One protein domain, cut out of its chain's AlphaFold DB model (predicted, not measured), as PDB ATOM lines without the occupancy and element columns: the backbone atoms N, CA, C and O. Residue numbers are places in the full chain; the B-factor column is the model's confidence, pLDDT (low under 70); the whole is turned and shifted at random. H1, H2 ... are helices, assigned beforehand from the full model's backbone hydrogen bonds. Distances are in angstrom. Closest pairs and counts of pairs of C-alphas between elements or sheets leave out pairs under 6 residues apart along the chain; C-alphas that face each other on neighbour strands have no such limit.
ATOM      1  N   GLU A 289     155.226 220.423 209.633       80.38
ATOM      2  CA  GLU A 289     156.688 220.359 209.721       80.38
ATOM      3  C   GLU A 289     157.209 218.954 210.075       80.38
ATOM      4  O   GLU A 289     158.165 218.490 209.462       80.38
ATOM      5  N   VAL A 290     156.555 218.234 210.996       81.69
ATOM      6  CA  VAL A 290     156.964 216.879 211.418       81.69
ATOM      7  C   VAL A 290     156.691 215.852 210.320       81.69
ATOM      8  O   VAL A 290     157.498 214.951 210.080       81.69
ATOM      9  N   ILE A 291     155.557 215.981 209.625       80.31
ATOM     10  CA  ILE A 291     155.244 215.122 208.477       80.31
ATOM     11  C   ILE A 291     156.245 215.361 207.355       80.31
ATOM     12  O   ILE A 291     156.711 214.403 206.742       80.31
ATOM     13  N   ASP A 292     156.578 216.617 207.094       83.62
ATOM     14  CA  ASP A 292     157.477 217.004 206.015       83.62
ATOM     15  C   ASP A 292     158.903 216.544 206.307       83.62
ATOM     16  O   ASP A 292     159.570 216.006 205.423       83.62
ATOM     17  N   GLU A 293     159.329 216.634 207.568       89.88
ATOM     18  CA  GLU A 293     160.589 216.075 208.048       89.88
ATOM     19  C   GLU A 293     160.656 214.555 207.835       89.88
ATOM     20  O   GLU A 293     161.628 214.051 207.272       89.88
ATOM     21  N   LEU A 294     159.627 213.804 208.244       87.31
ATOM     22  CA  LEU A 294     159.579 212.350 208.051       87.31
ATOM     23  C   LEU A 294     159.435 211.961 206.576       87.31
ATOM     24  O   LEU A 294     159.988 210.950 206.140       87.31
ATOM     25  N   SER A 295     158.734 212.769 205.784       87.94
ATOM     26  CA  SER A 295     158.587 212.566 204.344       87.94
ATOM     27  C   SER A 295     159.921 212.760 203.629       87.94
ATOM     28  O   SER A 295     160.255 211.972 202.744       87.94
ATOM     29  N   ALA A 296     160.700 213.766 204.035       87.75
ATOM     30  CA  ALA A 296     162.058 213.973 203.552       87.75
ATOM     31  C   ALA A 296     162.989 212.842 204.018       87.75
ATOM     32  O   ALA A 296     163.726 212.284 203.210       87.75
ATOM     33  N   TYR A 297     162.905 212.445 205.293       89.19
ATOM     34  CA  TYR A 297     163.728 211.378 205.874       89.19
ATOM     35  C   TYR A 297     163.513 210.016 205.204       89.19
ATOM     36  O   TYR A 297     164.444 209.236 205.025       89.19
ATOM     37  N   THR A 298     162.270 209.722 204.829       88.62
ATOM     38  CA  THR A 298     161.903 208.461 204.175       88.62
ATOM     39  C   THR A 298     162.124 208.494 202.663       88.62
ATOM     40  O   THR A 298     161.832 207.504 201.995       88.62
ATOM     41  N   GLU A 299     162.652 209.595 202.110       84.62
ATOM     42  CA  GLU A 299     162.913 209.771 200.673       84.62
ATOM     43  C   GLU A 299     161.657 209.505 199.815       84.62
ATOM     44  O   GLU A 299     161.738 208.969 198.711       84.62
ATOM     45  N   GLY A 300     160.465 209.805 200.346       76.19
ATOM     46  CA  GLY A 300     159.187 209.540 199.674       76.19
ATOM     47  C   GLY A 300     158.764 208.065 199.608       76.19
ATOM     48  O   GLY A 300     157.722 207.767 199.027       76.19
ATOM     49  N   ARG A 301     159.507 207.131 200.227       80.81
ATOM     50  CA  ARG A 301     159.093 205.713 200.324       80.81
ATOM     51  C   ARG A 301     157.824 205.526 201.151       80.81
ATOM     52  O   ARG A 301     157.109 204.542 200.968       80.81
ATOM     53  N   LEU A 302     157.541 206.463 202.053       84.25
ATOM     54  CA  LEU A 302     156.283 206.544 202.779       84.25
ATOM     55  C   LEU A 302     155.494 207.757 202.283       84.25
ATOM     56  O   LEU A 302     156.008 208.872 202.232       84.25
ATOM     57  N   SER A 303     154.226 207.542 201.932       83.06
ATOM     58  CA  SER A 303     153.317 208.645 201.616       83.06
ATOM     59  C   SER A 303     153.028 209.476 202.871       83.06
ATOM     60  O   SER A 303     153.081 208.958 203.989       83.06
ATOM     61  N   ARG A 304     152.631 210.747 202.709       77.94
ATOM     62  CA  ARG A 304     152.190 211.580 203.847       77.94
ATOM     63  C   ARG A 304     151.111 210.888 204.689       77.94
ATOM     64  O   ARG A 304     151.221 210.864 205.905       77.94
ATOM     65  N   LYS A 305     150.137 210.232 204.043       76.50
ATOM     66  CA  LYS A 305     149.089 209.443 204.714       76.50
ATOM     67  C   LYS A 305     149.669 208.335 205.600       76.50
ATOM     68  O   LYS A 305     149.247 208.168 206.737       76.50
ATOM     69  N   ASN A 306     150.644 207.595 205.080       83.38
ATOM     70  CA  ASN A 306     151.309 206.515 205.803       83.38
ATOM     71  C   ASN A 306     152.089 207.036 207.018       83.38
ATOM     72  O   ASN A 306     152.043 206.432 208.084       83.38
ATOM     73  N   ILE A 307     152.766 208.174 206.862       85.44
ATOM     74  CA  ILE A 307     153.485 208.853 207.946       85.44
ATOM     75  C   ILE A 307     152.509 209.296 209.039       85.44
ATOM     76  O   ILE A 307     152.776 209.051 210.213       85.44
ATOM     77  N   THR A 308     151.362 209.872 208.669       80.00
ATOM     78  CA  THR A 308     150.311 210.243 209.627       80.00
ATOM     79  C   THR A 308     149.833 209.024 210.418       80.00
ATOM     80  O   THR A 308     149.827 209.071 211.642       80.00
ATOM     81  N   THR A 309     149.546 207.896 209.759       79.19
ATOM     82  CA  THR A 309     149.139 206.655 210.446       79.19
ATOM     83  C   THR A 309     150.213 206.112 211.400       79.19
ATOM     84  O   THR A 309     149.890 205.607 212.475       79.19
ATOM     85  N   LEU A 310     151.497 206.208 211.043       84.31
ATOM     86  CA  LEU A 310     152.592 205.790 211.926       84.31
ATOM     87  C   LEU A 310     152.736 206.726 213.133       84.31
ATOM     88  O   LEU A 310     153.000 206.255 214.237       84.31
ATOM     89  N   LEU A 311     152.536 208.033 212.946       83.38
ATOM     90  CA  LEU A 311     152.530 209.008 214.039       83.38
ATOM     91  C   LEU A 311     151.351 208.778 214.989       83.38
ATOM     92  O   LEU A 311     151.551 208.809 216.197       83.38
ATOM     93  N   GLU A 312     150.160 208.472 214.474       79.25
ATOM     94  CA  GLU A 312     148.992 208.112 215.294       79.25
ATOM     95  C   GLU A 312     149.271 206.884 216.166       79.25
ATOM     96  O   GLU A 312     149.010 206.905 217.362       79.25
ATOM     97  N   LYS A 313     149.846 205.827 215.582       79.75
ATOM     98  CA  LYS A 313     150.135 204.575 216.301       79.75
ATOM     99  C   LYS A 313     151.295 204.670 217.289       79.75
ATOM    100  O   LYS A 313     151.390 203.838 218.180       79.75
ATOM    101  N   SER A 314     152.187 205.640 217.106       79.62
ATOM    102  CA  SER A 314     153.363 205.857 217.960       79.62
ATOM    103  C   SER A 314     153.181 207.006 218.954       79.62
ATOM    104  O   SER A 314     154.173 207.487 219.506       79.62
ATOM    105  N   ASP A 315     151.948 207.490 219.143       76.25
ATOM    106  CA  ASP A 315     151.621 208.649 219.984       76.25
ATOM    107  C   ASP A 315     152.472 209.897 219.658       76.25
ATOM    108  O   ASP A 315     152.888 210.664 220.529       76.25
ATOM    109  N   GLY A 316     152.760 210.107 218.371       78.56
ATOM    110  CA  GLY A 316     153.546 211.231 217.863       78.56
ATOM    111  C   GLY A 316     155.062 211.074 217.973       78.56
ATOM    112  O   GLY A 316     155.791 212.053 217.796       78.56
ATOM    113  N   ASN A 317     155.573 209.874 218.247       80.12
ATOM    114  CA  ASN A 317     157.006 209.642 218.401       80.12
ATOM    115  C   ASN A 317     157.733 209.503 217.047       80.12
ATOM    116  O   ASN A 317     158.055 208.409 216.581       80.12
ATOM    117  N   ALA A 318     158.057 210.641 216.427       84.19
ATOM    118  CA  ALA A 318     158.791 210.688 215.159       84.19
ATOM    119  C   ALA A 318     160.173 210.003 215.219       84.19
ATOM    120  O   ALA A 318     160.611 209.411 214.231       84.19
ATOM    121  N   ALA A 319     160.861 210.044 216.367       79.75
ATOM    122  CA  ALA A 319     162.158 209.388 216.533       79.75
ATOM    123  C   ALA A 319     162.034 207.859 216.449       79.75
ATOM    124  O   ALA A 319     162.836 207.218 215.773       79.75
ATOM    125  N   LEU A 320     160.993 207.286 217.064       81.50
ATOM    126  CA  LEU A 320     160.691 205.857 216.975       81.50
ATOM    127  C   LEU A 320     160.437 205.428 215.525       81.50
ATOM    128  O   LEU A 320     161.005 204.435 215.078       81.50
ATOM    129  N   ILE A 321     159.656 206.205 214.767       87.62
ATOM    130  CA  ILE A 321     159.375 205.924 213.349       87.62
ATOM    131  C   ILE A 321     160.666 205.884 212.528       87.62
ATOM    132  O   ILE A 321     160.838 204.981 211.711       87.62
ATOM    133  N   LYS A 322     161.591 206.829 212.750       87.94
ATOM    134  CA  LYS A 322     162.895 206.843 212.066       87.94
ATOM    135  C   LYS A 322     163.724 205.607 212.404       87.94
ATOM    136  O   LYS A 322     164.274 204.988 211.498       87.94
ATOM    137  N   THR A 323     163.783 205.228 213.681       83.31
ATOM    138  CA  THR A 323     164.491 204.020 214.127       83.31
ATOM    139  C   THR A 323     163.924 202.772 213.459       83.31
ATOM    140  O   THR A 323     164.673 202.014 212.851       83.31
ATOM    141  N   ILE A 324     162.600 202.603 213.491       86.56
ATOM    142  CA  ILE A 324     161.910 201.469 212.867       86.56
ATOM    143  C   ILE A 324     162.136 201.466 211.352       86.56
ATOM    144  O   ILE A 324     162.410 200.418 210.777       86.56
ATOM    145  N   TYR A 325     162.079 202.626 210.695       89.19
ATOM    146  CA  TYR A 325     162.347 202.733 209.262       89.19
ATOM    147  C   TYR A 325     163.780 202.310 208.907       89.19
ATOM    148  O   TYR A 325     163.974 201.587 207.933       89.19
ATOM    149  N   ASN A 326     164.782 202.689 209.705       85.81
ATOM    150  CA  ASN A 326     166.161 202.239 209.497       85.81
ATOM    151  C   ASN A 326     166.303 200.729 209.698       85.81
ATOM    152  O   ASN A 326     166.888 200.060 208.850       85.81
ATOM    153  N   SER A 327     165.689 200.172 210.745       82.31
ATOM    154  CA  SER A 327     165.648 198.718 210.943       82.31
ATOM    155  C   SER A 327     164.969 198.002 209.774       82.31
ATOM    156  O   SER A 327     165.429 196.946 209.344       82.31
ATOM    157  N   ALA A 328     163.922 198.596 209.194       84.88
ATOM    158  CA  ALA A 328     163.269 198.065 208.003       84.88
ATOM    159  C   ALA A 328     164.199 198.078 206.778       84.88
ATOM    160  O   ALA A 328     164.155 197.159 205.967       84.88
ATOM    161  N   ARG A 329     165.067 199.092 206.642       81.69
ATOM    162  CA  ARG A 329     166.072 199.162 205.564       81.69
ATOM    163  C   ARG A 329     167.176 198.115 205.703       81.69
ATOM    164  O   ARG A 329     167.729 197.700 204.691       81.69
ATOM    165  N   GLU A 330     167.497 197.715 206.929       78.75
ATOM    166  CA  GLU A 330     168.505 196.687 207.228       78.75
ATOM    167  C   GLU A 330     167.934 195.258 207.171       78.75
ATOM    168  O   GLU A 330     168.687 194.284 207.124       78.75
ATOM    169  N   THR A 331     166.604 195.116 207.155       73.56
ATOM    170  CA  THR A 331     165.911 193.823 207.153       73.56
ATOM    171  C   THR A 331     165.554 193.396 205.729       73.56
ATOM    172  O   THR A 331     164.783 194.052 205.029       73.56
ATOM    173  N   ASN A 332     166.062 192.241 205.297       58.88
ATOM    174  CA  ASN A 332     165.755 191.689 203.977       58.88
ATOM    175  C   ASN A 332     164.390 190.976 203.948       58.88
ATOM    176  O   ASN A 332     163.995 190.312 204.901       58.88
ATOM    177  N   GLY A 333     163.678 191.065 202.816       67.94
ATOM    178  CA  GLY A 333     162.450 190.292 202.571       67.94
ATOM    179  C   GLY A 333     161.139 190.926 203.054       67.94
ATOM    180  O   GLY A 333     160.101 190.257 203.040       67.94
ATOM    181  N   ILE A 334     161.137 192.210 203.432       75.94
ATOM    182  CA  ILE A 334     159.906 192.923 203.799       75.94
ATOM    183  C   ILE A 334     159.016 193.105 202.560       75.94
ATOM    184  O   ILE A 334     159.234 193.981 201.726       75.94
ATOM    185  N   LYS A 335     157.966 192.282 202.456       71.06
ATOM    186  CA  LYS A 335     156.969 192.359 201.369       71.06
ATOM    187  C   LYS A 335     156.040 193.572 201.495       71.06
ATOM    188  O   LYS A 335     155.534 194.053 200.487       71.06
ATOM    189  N   ASN A 336     155.787 194.042 202.720       82.38
ATOM    190  CA  ASN A 336     154.932 195.194 203.012       82.38
ATOM    191  C   ASN A 336     155.567 196.061 204.108       82.38
ATOM    192  O   ASN A 336     155.419 195.770 205.294       82.38
ATOM    193  N   LEU A 337     156.244 197.137 203.692       83.25
ATOM    194  CA  LEU A 337     156.931 198.069 204.589       83.25
ATOM    195  C   LEU A 337     155.985 198.666 205.634       83.25
ATOM    196  O   LEU A 337     156.315 198.698 206.812       83.25
ATOM    197  N   MET A 338     154.784 199.075 205.223       83.00
ATOM    198  CA  MET A 338     153.819 199.691 206.133       83.00
ATOM    199  C   MET A 338     153.307 198.732 207.192       83.00
ATOM    200  O   MET A 338     153.305 199.076 208.369       83.00
ATOM    201  N   GLY A 339     152.887 197.534 206.778       77.69
ATOM    202  CA  GLY A 339     152.421 196.513 207.715       77.69
ATOM    203  C   GLY A 339     153.505 196.157 208.729       77.69
ATOM    204  O   GLY A 339     153.233 196.106 209.920       77.69
ATOM    205  N   TRP A 340     154.747 196.020 208.260       84.62
ATOM    206  CA  TRP A 340     155.887 195.726 209.121       84.62
ATOM    207  C   TRP A 340     156.164 196.845 210.133       84.62
ATOM    208  O   TRP A 340     156.295 196.578 211.322       84.62
ATOM    209  N   MET A 341     156.194 198.107 209.687       85.62
ATOM    210  CA  MET A 341     156.422 199.246 210.581       85.62
ATOM    211  C   MET A 341     155.304 199.401 211.620       85.62
ATOM    212  O   MET A 341     155.584 199.756 212.760       85.62
ATOM    213  N   VAL A 342     154.054 199.110 211.251       83.50
ATOM    214  CA  VAL A 342     152.920 199.095 212.186       83.50
ATOM    215  C   VAL A 342     153.090 198.002 213.243       83.50
ATOM    216  O   VAL A 342     153.008 198.309 214.428       83.50
ATOM    217  N   SER A 343     153.407 196.768 212.840       81.06
ATOM    218  CA  SER A 343     153.661 195.663 213.777       81.06
ATOM    219  C   SER A 343     154.843 195.942 214.712       81.06
ATOM    220  O   SER A 343     154.789 195.609 215.895       81.06
ATOM    221  N   ALA A 344     155.885 196.610 214.206       83.19
ATOM    222  CA  ALA A 344     157.037 197.027 214.999       83.19
ATOM    223  C   ALA A 344     156.677 198.091 216.054       83.19
ATOM    224  O   ALA A 344     157.193 198.036 217.168       83.19
ATOM    225  N   ILE A 345     155.778 199.033 215.736       83.94
ATOM    226  CA  ILE A 345     155.263 200.024 216.700       83.94
ATOM    227  C   ILE A 345     154.391 199.348 217.768       83.94
ATOM    228  O   ILE A 345     154.474 199.699 218.941       83.94
ATOM    229  N   GLU A 346     153.589 198.358 217.377       78.62
ATOM    230  CA  GLU A 346     152.678 197.621 218.264       78.62
ATOM    231  C   GLU A 346     153.391 196.578 219.152       78.62
ATOM    232  O   GLU A 346     152.748 195.913 219.964       78.62
ATOM    233  N   GLY A 347     154.718 196.442 219.036       67.75
ATOM    234  CA  GLY A 347     155.529 195.575 219.895       67.75
ATOM    235  C   GLY A 347     155.492 194.084 219.537       67.75
ATOM    236  O   GLY A 347     155.942 193.260 220.330       67.75
TER     237      GLY A 347
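What this domain is: This is residues 289 to 347 of the 488 residues of the protein "Rep_3 domain-containing protein" of Clostridium sp. (strain SY8519) (UniProt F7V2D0). Helices H2 and H4 sit side by side; the longest helix, H3, packs on H4 at a steep tilt of 56 degrees, and H1, at a small angle to H3, packs on H2 and on residues 318 to 322 of H3, apart from H4. Residues 330 to 336, of which 330 belongs to H3, stick out. The printed part has 59 residues, four named helices in order H1 to H4 and no named strand: all helix, compact, radius of gyration of the C-alphas 10.4 A, spans 31 by 23 by 17 A.

How they stand to each other: Start at H1, residues 289 to 297: it touches H2, residues 304 to 313, closest C-alphas Ser 295 and Arg 304, 6.5 A. H3, residues 318 to 330, touches H1 with 318 to 322 alone, closest C-alphas Leu 294 and Ala 318, 7.3 A, a shallow tilt of 12 degrees, the same way. H4, residues 337 to 345, touches H3, closest C-alphas Ile 324 and Met 341, 6.3 A, a steep tilt of 56 degrees. Every O i to N i+4 pair is within hydrogen-bond range in H1, H2, H3 and H4.

Where its parts are: Find C-alpha 289, where H1 begins, at (156.688, 220.359, 209.721); H3 runs 18.8 A from first to last C-alpha; H4 ends with C-alpha 345 at (155.263, 200.024, 216.700).

The domain as a whole: The printed part has no cut; residues 332, 333 and 347 are under pLDDT 70.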